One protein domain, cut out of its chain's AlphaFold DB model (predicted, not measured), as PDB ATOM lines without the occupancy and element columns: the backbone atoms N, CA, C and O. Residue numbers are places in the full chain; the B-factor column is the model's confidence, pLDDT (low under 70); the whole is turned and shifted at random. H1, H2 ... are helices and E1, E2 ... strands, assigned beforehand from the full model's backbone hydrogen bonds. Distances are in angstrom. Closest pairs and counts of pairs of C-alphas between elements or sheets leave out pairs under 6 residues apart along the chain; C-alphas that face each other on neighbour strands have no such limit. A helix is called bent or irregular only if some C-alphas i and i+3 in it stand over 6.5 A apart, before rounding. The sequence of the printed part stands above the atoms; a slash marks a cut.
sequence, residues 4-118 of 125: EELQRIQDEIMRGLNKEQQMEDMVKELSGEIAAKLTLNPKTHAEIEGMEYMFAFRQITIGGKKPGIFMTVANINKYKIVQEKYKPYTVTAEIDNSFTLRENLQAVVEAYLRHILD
ATOM      1  N   GLU A   4      -6.785   9.079 -19.203       70.19
ATOM      2  CA  GLU A   4      -6.814  10.299 -20.023       70.19
ATOM      3  C   GLU A   4      -6.693  11.608 -19.218       70.19
ATOM      4  O   GLU A   4      -6.160  12.596 -19.723       70.19
ATOM      5  N   GLU A   5      -7.176  11.645 -17.969       71.00
ATOM      6  CA  GLU A   5      -7.029  12.815 -17.087       71.00
ATOM      7  C   GLU A   5      -5.586  12.933 -16.584       71.00
ATOM      8  O   GLU A   5      -5.045  14.035 -16.526       71.00
ATOM      9  N   LEU A   6      -4.940  11.799 -16.292       69.94
ATOM     10  CA  LEU A   6      -3.531  11.748 -15.894       69.94
ATOM     11  C   LEU A   6      -2.609  12.225 -17.024       69.94
ATOM     12  O   LEU A   6      -1.695  13.007 -16.768       69.94
ATOM     13  N   GLN A   7      -2.890  11.827 -18.268       75.81
ATOM     14  CA  GLN A   7      -2.120  12.256 -19.439       75.81
ATOM     15  C   GLN A   7      -2.218  13.776 -19.668       75.81
ATOM     16  O   GLN A   7      -1.209  14.433 -19.916       75.81
ATOM     17  N   ARG A   8      -3.418  14.363 -19.530       77.88
ATOM     18  CA  ARG A   8      -3.613  15.819 -19.669       77.88
ATOM     19  C   ARG A   8      -2.891  16.608 -18.584       77.88
ATOM     20  O   ARG A   8      -2.240  17.597 -18.898       77.88
ATOM     21  N   ILE A   9      -2.972  16.150 -17.333       76.00
ATOM     22  CA  ILE A   9      -2.257  16.773 -16.213       76.00
ATOM     23  C   ILE A   9      -0.742  16.710 -16.460       76.00
ATOM     24  O   ILE A   9      -0.044  17.698 -16.254       76.00
ATOM     25  N   GLN A  10      -0.228  15.582 -16.957       65.50
ATOM     26  CA  GLN A  10       1.190  15.433 -17.280       65.50
ATOM     27  C   GLN A  10       1.639  16.385 -18.401       65.50
ATOM     28  O   GLN A  10       2.669  17.044 -18.262       65.50
ATOM     29  N   ASP A  11       0.861  16.508 -19.478       74.62
ATOM     30  CA  ASP A  11       1.162  17.425 -20.582       74.62
ATOM     31  C   ASP A  11       1.105  18.898 -20.150       74.62
ATOM     32  O   ASP A  11       1.932  19.708 -20.581       74.62
ATOM     33  N   GLU A  12       0.156  19.262 -19.285       71.62
ATOM     34  CA  GLU A  12       0.063  20.605 -18.706       71.62
ATOM     35  C   GLU A  12       1.264  20.922 -17.808       71.62
ATOM     36  O   GLU A  12       1.864  21.989 -17.960       71.62
ATOM     37  N   ILE A  13       1.681  19.978 -16.955       67.19
ATOM     38  CA  ILE A  13       2.880  20.114 -16.112       67.19
ATOM     39  C   ILE A  13       4.131  20.287 -16.982       67.19
ATOM     40  O   ILE A  13       4.899  21.225 -16.777       67.19
ATOM     41  N   MET A  14       4.322  19.440 -17.997       66.69
ATOM     42  CA  MET A  14       5.490  19.514 -18.885       66.69
ATOM     43  C   MET A  14       5.542  20.827 -19.678       66.69
ATOM     44  O   MET A  14       6.616  21.399 -19.874       66.69
ATOM     45  N   ARG A  15       4.389  21.345 -20.118       71.50
ATOM     46  CA  ARG A  15       4.311  22.655 -20.786       71.50
ATOM     47  C   ARG A  15       4.607  23.810 -19.833       71.50
ATOM     48  O   ARG A  15       5.230  24.776 -20.269       71.50
ATOM     49  N   GLY A  16       4.169  23.725 -18.577       69.25
ATOM     50  CA  GLY A  16       4.494  24.703 -17.536       69.25
ATOM     51  C   GLY A  16       5.996  24.752 -17.250       69.25
ATOM     52  O   GLY A  16       6.604  25.814 -17.363       69.25
ATOM     53  N   LEU A  17       6.608  23.586 -17.022       65.31
ATOM     54  CA  LEU A  17       8.046  23.448 -16.757       65.31
ATOM     55  C   LEU A  17       8.914  24.016 -17.889       65.31
ATOM     56  O   LEU A  17       9.874  24.740 -17.633       65.31
ATOM     57  N   ASN A  18       8.552  23.745 -19.147       76.50
ATOM     58  CA  ASN A  18       9.291  24.276 -20.295       76.50
ATOM     59  C   ASN A  18       9.249  25.810 -20.368       76.50
ATOM     60  O   ASN A  18      10.239  26.423 -20.761       76.50
ATOM     61  N   LYS A  19       8.129  26.437 -19.992       77.44
ATOM     62  CA  LYS A  19       8.010  27.902 -19.985       77.44
ATOM     63  C   LYS A  19       8.817  28.531 -18.856       77.44
ATOM     64  O   LYS A  19       9.519  29.506 -19.096       77.44
ATOM     65  N   GLU A  20       8.750  27.970 -17.652       79.06
ATOM     66  CA  GLU A  20       9.535  28.462 -16.513       79.06
ATOM     67  C   GLU A  20      11.036  28.389 -16.787       79.06
ATOM     68  O   GLU A  20      11.746  29.370 -16.570       79.06
ATOM     69  N   GLN A  21      11.506  27.270 -17.344       81.25
ATOM     70  CA  GLN A  21      12.911  27.105 -17.706       81.25
ATOM     71  C   GLN A  21      13.356  28.130 -18.761       81.25
ATOM     72  O   GLN A  21      14.401  28.755 -18.607       81.25
ATOM     73  N   GLN A  22      12.541  28.357 -19.797       84.12
ATOM     74  CA  GLN A  22      12.830  29.358 -20.832       84.12
ATOM     75  C   GLN A  22      12.944  30.773 -20.260       84.12
ATOM     76  O   GLN A  22      13.834  31.526 -20.653       84.12
ATOM     77  N   MET A  23      12.062  31.138 -19.328       83.38
ATOM     78  CA  MET A  23      12.126  32.446 -18.677       83.38
ATOM     79  C   MET A  23      13.368  32.583 -17.790       83.38
ATOM     80  O   MET A  23      14.017  33.624 -17.810       83.38
ATOM     81  N   GLU A  24      13.731  31.537 -17.042       86.62
ATOM     82  CA  GLU A  24      14.945  31.522 -16.213       86.62
ATOM     83  C   GLU A  24      16.217  31.695 -17.058       86.62
ATOM     84  O   GLU A  24      17.090  32.496 -16.714       86.62
ATOM     85  N   ASP A  25      16.308  30.991 -18.188       88.62
ATOM     86  CA  ASP A  25      17.453  31.093 -19.095       88.62
ATOM     87  C   ASP A  25      17.532  32.490 -19.735       88.62
ATOM     88  O   ASP A  25      18.599  33.109 -19.739       88.62
ATOM     89  N   MET A  26      16.390  33.041 -20.165       89.19
ATOM     90  CA  MET A  26      16.295  34.405 -20.698       89.19
ATOM     91  C   MET A  26      16.764  35.452 -19.678       89.19
ATOM     92  O   MET A  26      17.528  36.358 -20.014       89.19
ATOM     93  N   VAL A  27      16.332  35.334 -18.419       91.69
ATOM     94  CA  VAL A  27      16.730  36.250 -17.341       91.69
ATOM     95  C   VAL A  27      18.240  36.200 -17.100       91.69
ATOM     96  O   VAL A  27      18.880  37.251 -16.970       91.69
ATOM     97  N   LYS A  28      18.834  35.003 -17.068       92.62
ATOM     98  CA  LYS A  28      20.284  34.831 -16.877       92.62
ATOM     99  C   LYS A  28      21.092  35.412 -18.032       92.62
ATOM    100  O   LYS A  28      22.096  36.083 -17.795       92.62
ATOM    101  N   GLU A  29      20.655  35.182 -19.265       93.56
ATOM    102  CA  GLU A  29      21.339  35.688 -20.454       93.56
ATOM    103  C   GLU A  29      21.286  37.222 -20.519       93.56
ATOM    104  O   GLU A  29      22.330  37.880 -20.571       93.56
ATOM    105  N   LEU A  30      20.085  37.801 -20.404       93.88
ATOM    106  CA  LEU A  30      19.886  39.251 -20.460       93.88
ATOM    107  C   LEU A  30      20.604  39.974 -19.319       93.88
ATOM    108  O   LEU A  30      21.257  40.995 -19.546       93.88
ATOM    109  N   SER A  31      20.520  39.458 -18.089       95.31
ATOM    110  CA  SER A  31      21.223  40.062 -16.950       95.31
ATOM    111  C   SER A  31      22.738  40.049 -17.150       95.31
ATOM    112  O   SER A  31      23.394  41.064 -16.902       95.31
ATOM    113  N   GLY A  32      23.291  38.945 -17.662       95.75
ATOM    114  CA  GLY A  32      24.710  38.820 -17.980       95.75
ATOM    115  C   GLY A  32      25.169  39.807 -19.055       95.75
ATOM    116  O   GLY A  32      26.217  40.444 -18.896       95.75
ATOM    117  N   GLU A  33      24.386  39.975 -20.124       95.69
ATOM    118  CA  GLU A  33      24.682  40.917 -21.209       95.69
ATOM    119  C   GLU A  33      24.622  42.374 -20.728       95.69
ATOM    120  O   GLU A  33      25.553  43.158 -20.957       95.69
ATOM    121  N   ILE A  34      23.552  42.747 -20.020       95.94
ATOM    122  CA  ILE A  34      23.368  44.101 -19.486       95.94
ATOM    123  C   ILE A  34      24.490  44.428 -18.499       95.94
ATOM    124  O   ILE A  34      25.092  45.497 -18.600       95.94
ATOM    125  N   ALA A  35      24.829  43.514 -17.586       95.69
ATOM    126  CA  ALA A  35      25.902  43.717 -16.617       95.69
ATOM    127  C   ALA A  35      27.275  43.890 -17.280       95.69
ATOM    128  O   ALA A  35      28.058  44.756 -16.874       95.69
ATOM    129  N   ALA A  36      27.565  43.118 -18.333       95.56
ATOM    130  CA  ALA A  36      28.792  43.279 -19.106       95.56
ATOM    131  C   ALA A  36      28.865  44.670 -19.759       95.56
ATOM    132  O   ALA A  36      29.879  45.357 -19.628       95.56
ATOM    133  N   LYS A  37      27.771  45.130 -20.386       96.06
ATOM    134  CA  LYS A  37      27.689  46.485 -20.961       96.06
ATOM    135  C   LYS A  37      27.839  47.567 -19.892       96.06
ATOM    136  O   LYS A  37      28.573  48.529 -20.112       96.06
ATOM    137  N   LEU A  38      27.192  47.391 -18.737       95.06
ATOM    138  CA  LEU A  38      27.269  48.331 -17.618       95.06
ATOM    139  C   LEU A  38      28.694  48.447 -17.062       95.06
ATOM    140  O   LEU A  38      29.151  49.538 -16.740       95.06
ATOM    141  N   THR A  39      29.441  47.346 -17.015       92.81
ATOM    142  CA  THR A  39      30.835  47.360 -16.539       92.81
ATOM    143  C   THR A  39      31.733  48.260 -17.401       92.81
ATOM    144  O   THR A  39      32.667  48.868 -16.886       92.81
ATOM    145  N   LEU A  40      31.439  48.372 -18.702       93.12
ATOM    146  CA  LEU A  40      32.177  49.230 -19.636       93.12
ATOM    147  C   LEU A  40      31.657  50.670 -19.644       93.12
ATOM    148  O   LEU A  40      32.442  51.612 -19.705       93.12
ATOM    149  N   ASN A  41      30.335  50.839 -19.597       94.00
ATOM    150  CA  ASN A  41      29.673  52.136 -19.596       94.00
ATOM    151  C   ASN A  41      28.631  52.167 -18.480       94.00
ATOM    152  O   ASN A  41      27.716  51.350 -18.509       94.00
ATOM    153  N   PRO A  42      28.638  53.154 -17.567       93.06
ATOM    154  CA  PRO A  42      27.717  53.200 -16.424       93.06
ATOM    155  C   PRO A  42      26.237  53.371 -16.807       93.06
ATOM    156  O   PRO A  42      25.375  53.481 -15.936       93.06
ATOM    157  N   LYS A  43      25.938  53.414 -18.107       96.12
ATOM    158  CA  LYS A  43      24.616  53.532 -18.696       96.12
ATOM    159  C   LYS A  43      24.523  52.644 -19.939       96.12
ATOM    160  O   LYS A  43      25.390  52.718 -20.805       96.12
ATOM    161  N   THR A  44      23.456  51.859 -20.056       96.56
ATOM    162  CA  THR A  44      23.185  51.016 -21.230       96.56
ATOM    163  C   THR A  44      21.689  50.932 -21.527       96.56
ATOM    164  O   THR A  44      20.862  51.260 -20.675       96.56
ATOM    165  N   HIS A  45      21.348  50.496 -22.737       95.12
ATOM    166  CA  HIS A  45      19.974  50.217 -23.150       95.12
ATOM    167  C   HIS A  45      19.807  48.720 -23.406       95.12
ATOM    168  O   HIS A  45      20.753  48.048 -23.833       95.12
ATOM    169  N   ALA A  46      18.610  48.213 -23.142       94.00
ATOM    170  CA  ALA A  46      18.211  46.851 -23.452       94.00
ATOM    171  C   ALA A  46      16.738  46.821 -23.853       94.00
ATOM    172  O   ALA A  46      15.927  47.578 -23.318       94.00
ATOM    173  N   GLU A  47      16.404  45.936 -24.781       91.69
ATOM    174  CA  GLU A  47      15.023  45.646 -25.145       91.69
ATOM    175  C   GLU A  47      14.567  44.407 -24.378       91.69
ATOM    176  O   GLU A  47      15.240  43.379 -24.395       91.69
ATOM    177  N   ILE A  48      13.450  44.521 -23.663       90.06
ATOM    178  CA  ILE A  48      12.869  43.438 -22.869       90.06
ATOM    179  C   ILE A  48      11.382  43.397 -23.212       90.06
ATOM    180  O   ILE A  48      10.678  44.388 -23.011       90.06
ATOM    181  N   GLU A  49      10.924  42.277 -23.775       86.19
ATOM    182  CA  GLU A  49       9.533  42.070 -24.216       86.19
ATOM    183  C   GLU A  49       8.987  43.197 -25.120       86.19
ATOM    184  O   GLU A  49       7.855  43.660 -24.970       86.19
ATOM    185  N   GLY A  50       9.808  43.689 -26.056       86.00
ATOM    186  CA  GLY A  50       9.423  44.762 -26.983       86.00
ATOM    187  C   GLY A  50       9.375  46.162 -26.360       86.00
ATOM    188  O   GLY A  50       8.932  47.115 -27.006       86.00
ATOM    189  N   MET A  51       9.811  46.314 -25.106       88.88
ATOM    190  CA  MET A  51       9.966  47.609 -24.447       88.88
ATOM    191  C   MET A  51      11.442  47.959 -24.275       88.88
ATOM    192  O   MET A  51      12.259  47.138 -23.868       88.88
ATOM    193  N   GLU A  52      11.775  49.218 -24.537       93.69
ATOM    194  CA  GLU A  52      13.119  49.753 -24.372       93.69
ATOM    195  C   GLU A  52      13.330  50.208 -22.924       93.69
ATOM    196  O   GLU A  52      12.610  51.067 -22.399       93.69
ATOM    197  N   TYR A  53      14.355  49.655 -22.284       95.25
ATOM    198  CA  TYR A  53      14.783  50.007 -20.939       95.25
ATOM    199  C   TYR A  53      16.182  50.607 -20.956       95.25
ATOM    200  O   TYR A  53      17.088  50.132 -21.634       95.25
ATOM    201  N   MET A  54      16.366  51.643 -20.151       96.12
ATOM    202  CA  MET A  54      17.638  52.300 -19.918       96.12
ATOM    203  C   MET A  54      18.081  52.015 -18.490       96.12
ATOM    204  O   MET A  54      17.421  52.421 -17.533       96.12
ATOM    205  N   PHE A  55      19.219  51.349 -18.364       97.31
ATOM    206  CA  PHE A  55      19.867  51.047 -17.099       97.31
ATOM    207  C   PHE A  55      20.985  52.053 -16.879       97.31
ATOM    208  O   PHE A  55      21.787  52.300 -17.779       97.31
ATOM    209  N   ALA A  56      21.057  52.625 -15.687       96.81
ATOM    210  CA  ALA A  56      22.181  53.438 -15.256       96.81
ATOM    211  C   ALA A  56      22.553  53.064 -13.828       96.81
ATOM    212  O   ALA A  56      21.668  52.871 -12.994       96.81
ATOM    213  N   PHE A  57      23.843  52.989 -13.523       96.50
ATOM    214  CA  PHE A  57      24.290  52.754 -12.158       96.50
ATOM    215  C   PHE A  57      25.418  53.692 -11.753       96.50
ATOM    216  O   PHE A  57      26.128  54.271 -12.574       96.50
ATOM    217  N   ARG A  58      25.582  53.809 -10.441       94.56
ATOM    218  CA  ARG A  58      26.763  54.384  -9.807       94.56
ATOM    219  C   ARG A  58      27.091  53.597  -8.550       94.56
ATOM    220  O   ARG A  58      26.193  53.056  -7.902       94.56
ATOM    221  N   GLN A  59      28.366  53.569  -8.188       93.56
ATOM    222  CA  GLN A  59      28.768  53.085  -6.876       93.56
ATOM    223  C   GLN A  59      28.453  54.149  -5.823       93.56
ATOM    224  O   GLN A  59      28.620  55.348  -6.057       93.56
ATOM    225  N   ILE A  60      27.953  53.708  -4.677       94.19
ATOM    226  CA  ILE A  60      27.601  54.545  -3.532       94.19
ATOM    227  C   ILE A  60      28.169  53.938  -2.252       94.19
ATOM    228  O   ILE A  60      28.668  52.814  -2.244       94.19
ATOM    229  N   THR A  61      28.048  54.670  -1.150       92.38
ATOM    230  CA  THR A  61      28.334  54.148   0.183       92.38
ATOM    231  C   THR A  61      27.034  54.012   0.967       92.38
ATOM    232  O   THR A  61      26.346  55.000   1.223       92.38
ATOM    233  N   ILE A  62      26.700  52.790   1.372       89.75
ATOM    234  CA  ILE A  62      25.534  52.462   2.189       89.75
ATOM    235  C   ILE A  62      25.923  52.577   3.664       89.75
ATOM    236  O   ILE A  62      26.963  52.071   4.101       89.75
ATOM    237  N   GLY A  63      25.112  53.302   4.442       86.19
ATOM    238  CA  GLY A  63      25.349  53.505   5.877       86.19
ATOM    239  C   GLY A  63      26.695  54.167   6.205       86.19
ATOM    240  O   GLY A  63      27.231  53.962   7.290       86.19
ATOM    241  N   GLY A  64      27.284  54.899   5.250       84.50
ATOM    242  CA  GLY A  64      28.565  55.596   5.409       84.50
ATOM    243  C   GLY A  64      29.805  54.699   5.496       84.50
ATOM    244  O   GLY A  64      30.892  55.218   5.734       84.50
ATOM    245  N   LYS A  65      29.673  53.375   5.321       84.62
ATOM    246  CA  LYS A  65      30.801  52.437   5.465       84.62
ATOM    247  C   LYS A  65      30.877  51.347   4.402       84.62
ATOM    248  O   LYS A  65      31.976  50.913   4.079       84.62
ATOM    249  N   LYS A  66      29.741  50.881   3.880       88.94
ATOM    250  CA  LYS A  66      29.697  49.722   2.980       88.94
ATOM    251  C   LYS A  66      29.644  50.179   1.522       88.94
ATOM    252  O   LYS A  66      28.815  51.038   1.215       88.94
ATOM    253  N   PRO A  67      30.492  49.663   0.621       91.81
ATOM    254  CA  PRO A  67      30.343  49.929  -0.803       91.81
ATOM    255  C   PRO A  67      29.023  49.329  -1.301       91.81
ATOM    256  O   PRO A  67      28.599  48.263  -0.861       91.81
ATOM    257  N   GLY A  68      28.346  50.029  -2.201       93.56
ATOM    258  CA  GLY A  68      27.060  49.613  -2.741       93.56
ATOM    259  C   GLY A  68      26.865  50.062  -4.178       93.56
ATOM    260  O   GLY A  68      27.583  50.922  -4.687       93.56
ATOM    261  N   ILE A  69      25.864  49.489  -4.829       95.00
ATOM    262  CA  ILE A  69      25.391  49.864  -6.156       95.00
ATOM    263  C   ILE A  69      24.060  50.583  -5.984       95.00
ATOM    264  O   ILE A  69      23.142  50.065  -5.355       95.00
ATOM    265  N   PHE A  70      23.950  51.766  -6.582       95.19
ATOM    266  CA  PHE A  70      22.676  52.425  -6.828       95.19
ATOM    267  C   PHE A  70      22.374  52.331  -8.319       95.19
ATOM    268  O   PHE A  70      23.087  52.929  -9.129       95.19
ATOM    269  N   MET A  71      21.329  51.592  -8.672       96.62
ATOM    270  CA  MET A  71      20.878  51.410 -10.046       96.62
ATOM    271  C   MET A  71      19.529  52.085 -10.252       96.62
ATOM    272  O   MET A  71      18.636  52.004  -9.414       96.62
ATOM    273  N   THR A  72      19.380  52.760 -11.382       96.31
ATOM    274  CA  THR A  72      18.117  53.310 -11.862       96.31
ATOM    275  C   THR A  72      17.787  52.663 -13.196       96.31
ATOM    276  O   THR A  72      18.635  52.617 -14.088       96.31
ATOM    277  N   VAL A  73      16.555  52.182 -13.334       95.81
ATOM    278  CA  VAL A  73      16.046  51.567 -14.556       95.81
ATOM    279  C   VAL A  73      14.808  52.317 -15.024       95.81
ATOM    280  O   VAL A  73      13.827  52.459 -14.292       95.81
ATOM    281  N   ALA A  74      14.860  52.828 -16.249       94.19
ATOM    282  CA  ALA A  74      13.783  53.592 -16.856       94.19
ATOM    283  C   ALA A  74      13.244  52.869 -18.090       94.19
ATOM    284  O   ALA A  74      13.990  52.591 -19.021       94.19
ATOM    285  N   ASN A  75      11.941  52.620 -18.129       94.06
ATOM    286  CA  ASN A  75      11.224  52.231 -19.334       94.06
ATOM    287  C   ASN A  75      11.044  53.477 -20.212       94.06
ATOM    288  O   ASN A  75      10.278  54.388 -19.875       94.06
ATOM    289  N   ILE A  76      11.765  53.522 -21.327       93.62
ATOM    290  CA  ILE A  76      11.822  54.674 -22.225       93.62
ATOM    291  C   ILE A  76      10.483  54.894 -22.929       93.62
ATOM    292  O   ILE A  76      10.064  56.043 -23.097       93.62
ATOM    293  N   ASN A  77       9.769  53.826 -23.286       90.62
ATOM    294  CA  ASN A  77       8.434  53.932 -23.874       90.62
ATOM    295  C   ASN A  77       7.461  54.618 -22.904       90.62
ATOM    296  O   ASN A  77       6.795  55.581 -23.281       90.62
ATOM    297  N   LYS A  78       7.423  54.186 -21.635       88.38
ATOM    298  CA  LYS A  78       6.576  54.802 -20.600       88.38
ATOM    299  C   LYS A  78       6.997  56.240 -20.322       88.38
ATOM    300  O   LYS A  78       6.132  57.110 -20.265       88.38
ATOM    301  N   TYR A  79       8.298  56.504 -20.212       89.44
ATOM    302  CA  TYR A  79       8.819  57.856 -20.013       89.44
ATOM    303  C   TYR A  79       8.355  58.822 -21.111       89.44
ATOM    304  O   TYR A  79       7.879  59.911 -20.802       89.44
ATOM    305  N   LYS A  80       8.400  58.407 -22.385       89.44
ATOM    306  CA  LYS A  80       7.928  59.221 -23.520       89.44
ATOM    307  C   LYS A  80       6.436  59.577 -23.423       89.44
ATOM    308  O   LYS A  80       6.050  60.656 -23.862       89.44
ATOM    309  N   ILE A  81       5.614  58.698 -22.840       90.00
ATOM    310  CA  ILE A  81       4.156  58.876 -22.726       90.00
ATOM    311  C   ILE A  81       3.782  59.738 -21.514       90.00
ATOM    312  O   ILE A  81       2.988  60.665 -21.639       90.00
ATOM    313  N   VAL A  82       4.318  59.418 -20.332       89.88
ATOM    314  CA  VAL A  82       3.877  60.021 -19.058       89.88
ATOM    315  C   VAL A  82       4.803  61.123 -18.531       89.88
ATOM    316  O   VAL A  82       4.428  61.823 -17.589       89.88
ATOM    317  N   GLN A  83       5.981  61.291 -19.140       86.62
ATOM    318  CA  GLN A  83       6.939  62.378 -18.910       86.62
ATOM    319  C   GLN A  83       7.179  62.661 -17.419       86.62
ATOM    320  O   GLN A  83       7.699  61.804 -16.712       86.62
ATOM    321  N   GLU A  84       6.775  63.830 -16.919       82.50
ATOM    322  CA  GLU A  84       7.009  64.292 -15.542       82.50
ATOM    323  C   GLU A  84       6.376  63.400 -14.465       82.50
ATOM    324  O   GLU A  84       6.820  63.392 -13.317       82.50
ATOM    325  N   LYS A  85       5.345  62.620 -14.815       87.69
ATOM    326  CA  LYS A  85       4.715  61.666 -13.889       87.69
ATOM    327  C   LYS A  85       5.464  60.335 -13.824       87.69
ATOM    328  O   LYS A  85       5.156  59.509 -12.963       87.69
ATOM    329  N   TYR A  86       6.417  60.104 -14.726       89.12
ATOM    330  CA  TYR A  86       7.202  58.881 -14.748       89.12
ATOM    331  C   TYR A  86       8.187  58.847 -13.585       89.12
ATOM    332  O   TYR A  86       9.037  59.724 -13.443       89.12
ATOM    333  N   LYS A  87       8.117  57.782 -12.789       89.81
ATOM    334  CA  LYS A  87       9.134  57.476 -11.789       89.81
ATOM    335  C   LYS A  87       9.905  56.242 -12.251       89.81
ATOM    336  O   LYS A  87       9.279  55.190 -12.404       89.81
ATOM    337  N   PRO A  88      11.217  56.354 -12.517       91.81
ATOM    338  CA  PRO A  88      12.025  55.191 -12.843       91.81
ATOM    339  C   PRO A  88      12.144  54.276 -11.625       91.81
ATOM    340  O   PRO A  88      12.033  54.720 -10.480       91.81
ATOM    341  N   TYR A  89      12.387  52.997 -11.881       92.50
ATOM    342  CA  TYR A  89      12.662  52.039 -10.825       92.50
ATOM    343  C   TYR A  89      14.074  52.259 -10.286       92.50
ATOM    344  O   TYR A  89      14.998  52.541 -11.050       92.50
ATOM    345  N   THR A  90      14.255  52.134  -8.977       93.31
ATOM    346  CA  THR A  90      15.560  52.306  -8.336       93.31
ATOM    347  C   THR A  90      15.852  51.131  -7.426       93.31
ATOM    348  O   THR A  90      15.019  50.789  -6.591       93.31
ATOM    349  N   VAL A  91      17.051  50.568  -7.543       91.88
ATOM    350  CA  VAL A  91      17.550  49.493  -6.682       91.88
ATOM    351  C   VAL A  91      18.814  49.957  -5.993       91.88
ATOM    352  O   VAL A  91      19.680  50.580  -6.605       91.88
ATOM    353  N   THR A  92      18.917  49.636  -4.710       92.56
ATOM    354  CA  THR A  92      20.156  49.772  -3.954       92.56
ATOM    355  C   THR A  92      20.560  48.406  -3.435       92.56
ATOM    356  O   THR A  92      19.744  47.736  -2.811       92.56
ATOM    357  N   ALA A  93      21.803  48.008  -3.684       92.06
ATOM    358  CA  ALA A  93      22.359  46.751  -3.201       92.06
ATOM    359  C   ALA A  93      23.747  46.984  -2.602       92.06
ATOM    360  O   ALA A  93      24.504  47.827  -3.085       92.06
ATOM    361  N   GLU A  94      24.077  46.257  -1.539       92.38
ATOM    362  CA  GLU A  94      25.445  46.204  -1.018       92.38
ATOM    363  C   GLU A  94      26.333  45.423  -1.997       92.38
ATOM    364  O   GLU A  94      25.877  44.449  -2.588       92.38
ATOM    365  N   ILE A  95      27.573  45.876  -2.204       90.56
ATOM    366  CA  ILE A  95      28.550  45.127  -3.000       90.56
ATOM    367  C   ILE A  95      29.121  44.025  -2.119       90.56
ATOM    368  O   ILE A  95      29.697  44.300  -1.065       90.56
ATOM    369  N   ASP A  96      29.014  42.794  -2.595       88.38
ATOM    370  CA  ASP A  96      29.746  41.675  -2.036       88.38
ATOM    371  C   ASP A  96      31.159  41.640  -2.640       88.38
ATOM    372  O   ASP A  96      31.347  41.495  -3.852       88.38
ATOM    373  N   ASN A  97      32.159  41.800  -1.769       84.69
ATOM    374  CA  ASN A  97      33.577  41.845  -2.134       84.69
ATOM    375  C   ASN A  97      34.138  40.479  -2.560       84.69
ATOM    376  O   ASN A  97      35.253  40.424  -3.079       84.69
ATOM    377  N   SER A  98      33.403  39.386  -2.334       90.19
ATOM    378  CA  SER A  98      33.748  38.059  -2.853       90.19
ATOM    379  C   SER A  98      33.475  37.917  -4.352       90.19
ATOM    380  O   SER A  98      33.976  36.976  -4.964       90.19
ATOM    381  N   PHE A  99      32.736  38.856  -4.949       90.31
ATOM    382  CA  PHE A  99      32.367  38.845  -6.359       90.31
ATOM    383  C   PHE A  99      32.910  40.070  -7.095       90.31
ATOM    384  O   PHE A  99      33.145  41.141  -6.534       90.31
ATOM    385  N   THR A 100      33.084  39.934  -8.404       93.19
ATOM    386  CA  THR A 100      33.445  41.051  -9.275       93.19
ATOM    387  C   THR A 100      32.310  42.074  -9.364       93.19
ATOM    388  O   THR A 100      31.137  41.782  -9.116       93.19
ATOM    389  N   LEU A 101      32.631  43.304  -9.783       91.56
ATOM    390  CA  LEU A 101      31.611  44.330 -10.031       91.56
ATOM    391  C   LEU A 101      30.571  43.861 -11.059       91.56
ATOM    392  O   LEU A 101      29.390  44.152 -10.904       91.56
ATOM    393  N   ARG A 102      31.000  43.119 -12.086       94.69
ATOM    394  CA  ARG A 102      30.108  42.558 -13.103       94.69
ATOM    395  C   ARG A 102      29.100  41.591 -12.486       94.69
ATOM    396  O   ARG A 102      27.923  41.697 -12.798       94.69
ATOM    397  N   GLU A 103      29.546  40.676 -11.630       94.06
ATOM    398  CA  GLU A 103      28.671  39.700 -10.962       94.06
ATOM    399  C   GLU A 103      27.684  40.391 -10.015       94.06
ATOM    400  O   GLU A 103      26.490  40.106 -10.053       94.06
ATOM    401  N   ASN A 104      28.148  41.384  -9.249       94.31
ATOM    402  CA  ASN A 104      27.268  42.213  -8.423       94.31
ATOM    403  C   ASN A 104      26.222  42.961  -9.275       94.31
ATOM    404  O   ASN A 104      25.040  42.990  -8.937       94.31
ATOM    405  N   LEU A 105      26.629  43.551 -10.405       94.75
ATOM    406  CA  LEU A 105      25.709  44.209 -11.337       94.75
ATOM    407  C   LEU A 105      24.718  43.222 -11.954       94.75
ATOM    408  O   LEU A 105      23.545  43.558 -12.083       94.75
ATOM    409  N   GLN A 106      25.173  42.022 -12.312       96.06
ATOM    410  CA  GLN A 106      24.327  40.969 -12.860       96.06
ATOM    411  C   GLN A 106      23.237  40.580 -11.869       96.06
ATOM    412  O   GLN A 106      22.077  40.577 -12.259       96.06
ATOM    413  N   ALA A 107      23.574  40.373 -10.594       93.75
ATOM    414  CA  ALA A 107      22.591  40.069  -9.557       93.75
ATOM    415  C   ALA A 107      21.543  41.190  -9.397       93.75
ATOM    416  O   ALA A 107      20.347  40.922  -9.288       93.75
ATOM    417  N   VAL A 108      21.964  42.461  -9.444       93.94
ATOM    418  CA  VAL A 108      21.041  43.610  -9.367       93.94
ATOM    419  C   VAL A 108      20.117  43.679 -10.587       93.94
ATOM    420  O   VAL A 108      18.918  43.924 -10.440       93.94
ATOM    421  N   VAL A 109      20.656  43.470 -11.792       94.69
ATOM    422  CA  VAL A 109      19.853  43.445 -13.024       94.69
ATOM    423  C   VAL A 109      18.902  42.253 -13.015       94.69
ATOM    424  O   VAL A 109      17.734  42.414 -13.349       94.69
ATOM    425  N   GLU A 110      19.368  41.080 -12.600       93.94
ATOM    426  CA  GLU A 110      18.562  39.869 -12.478       93.94
ATOM    427  C   GLU A 110      17.375  40.088 -11.536       93.94
ATOM    428  O   GLU A 110      16.239  39.807 -11.911       93.94
ATOM    429  N   ALA A 111      17.612  40.670 -10.357       90.94
ATOM    430  CA  ALA A 111      16.548  41.007  -9.415       90.94
ATOM    431  C   ALA A 111      15.498  41.942 -10.042       90.94
ATOM    432  O   ALA A 111      14.297  41.759  -9.837       90.94
ATOM    433  N   TYR A 112      15.930  42.919 -10.848       91.62
ATOM    434  CA  TYR A 112      15.008  43.774 -11.594       91.62
ATOM    435  C   TYR A 112      14.224  43.006 -12.667       91.62
ATOM    436  O   TYR A 112      13.007  43.162 -12.745       91.62
ATOM    437  N   LEU A 113      14.893  42.177 -13.475       91.56
ATOM    438  CA  LEU A 113      14.248  41.382 -14.525       91.56
ATOM    439  C   LEU A 113      13.200  40.436 -13.934       91.56
ATOM    440  O   LEU A 113      12.067  40.403 -14.405       91.56
ATOM    441  N   ARG A 114      13.539  39.738 -12.846       90.31
ATOM    442  CA  ARG A 114      12.601  38.873 -12.119       90.31
ATOM    443  C   ARG A 114      11.403  39.652 -11.581       90.31
ATOM    444  O   ARG A 114      10.289  39.146 -11.636       90.31
ATOM    445  N   HIS A 115      11.605  40.881 -11.098       87.50
ATOM    446  CA  HIS A 115      10.510  41.736 -10.637       87.50
ATOM    447  C   HIS A 115       9.542  42.121 -11.764       87.50
ATOM    448  O   HIS A 115       8.332  42.056 -11.567       87.50
ATOM    449  N   ILE A 116      10.044  42.511 -12.941       86.75
ATOM    450  CA  ILE A 116       9.173  42.938 -14.049       86.75
ATOM    451  C   ILE A 116       8.494  41.774 -14.780       86.75
ATOM    452  O   ILE A 116       7.448  41.991 -15.383       86.75
ATOM    453  N   LEU A 117       9.067  40.570 -14.706       84.00
ATOM    454  CA  LEU A 117       8.502  39.339 -15.273       84.00
ATOM    455  C   LEU A 117       7.634  38.558 -14.271       84.00
ATOM    456  O   LEU A 117       7.209  37.449 -14.575       84.00
ATOM    457  N   ASP A 118       7.392  39.110 -13.077       81.25
ATOM    458  CA  ASP A 118       6.627  38.467 -11.995       81.25
ATOM    459  C   ASP A 118       7.183  37.083 -11.582       81.25
ATOM    460  O   ASP A 118       6.463  36.171 -11.186       81.25
TER     461      ASP A 118
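This is residues 4 to 118 of the 125 residues of an uncharacterized protein of Bacillus sporothermodurans (UniProt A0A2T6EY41). A four-stranded sheet curls round helix H3, and residues 27 to 39 of a very long helix, H1, pack on H3 over the same face of the sheet. The other part of H1, residues 4 to 22, sticks out of this body as a long arm, and residues 80 to 85 of H2 stick out as a small knob. The printed part has 115 residues, with three named helices and four named strands in the order H1 E1 E2 E3 H2 E4 H3; the sheet runs E1 E2 E3 E4, all antiparallel, and the class is mixed, helices and strands. The whole is loose, with a radius of gyration of the C-alphas of 17.6 A, and only just elongated, spanning 62 by 41 by 25 A.

Begin with the sheet at C-alpha 43, (24.616, 53.532, -18.696), where E1 starts; it covers residues 43 to 48. E2, residues 51 to 62, runs 31.2 A and bends by 63 degrees at residue 59. E3, residues 66 to 75, runs 29.1 A, and E4, residues 89 to 94, runs 17.1 A. Find C-alpha 4 at (-6.814, 10.299, -20.023); from there H1, residues 4 to 40, runs 55.1 A. H2 holds residues 76 to 85 and is irregular, with C-alphas 81 and 84 9.4 A apart. H3, residues 101 to 116, runs 22.8 A to C-alpha 116 at (9.173, 42.938, -14.049).

Look first at the twisted sheet, where E1, E2 and E3 form a meander, each strand the antiparallel neighbour of the one before. In the hairpin E1 and E2, N 46 and O 53 are 2.9 A apart; in the hairpin E2 and E3, N 58 and O 70 are 3.0 A apart; between E3 and E4, N 71 and O 91 are 2.8 A apart, each within hydrogen-bond range. H1 and H3 lie on the same face of the sheet, making two layers, helices over a sheet. The closest C-alphas of H3 and E4 are those of Val 108 and Ala 93, 7.0 A apart. With residues 27 to 39 alone H1 touches H3, closest at the C-alphas of Ala 35 and Gln 106, 4.9 A, at a steep tilt of 43 degrees, opposite ways. H1 runs along the strands, at 18 degrees to E1 on the local plane. H2 only grazes the sheet, with residues 76 to 79, and is apart from H1 and H3. Every O i to N i+4 pair is within hydrogen-bond range in H3, against 32 of 33 in H1 and 4 of 6 in H2.

The C-alphas of Glu 4 and Gly 64 are the two farthest apart, 62.9 A. Without the stretches that stand free, the body spans 39 by 30 by 26 A. The printed part has no cut and no long link. Mean pLDDT of the printed part is 88.8; look in H1 for the residues under 70, namely 6, 10, 13 to 14 and 16 to 17.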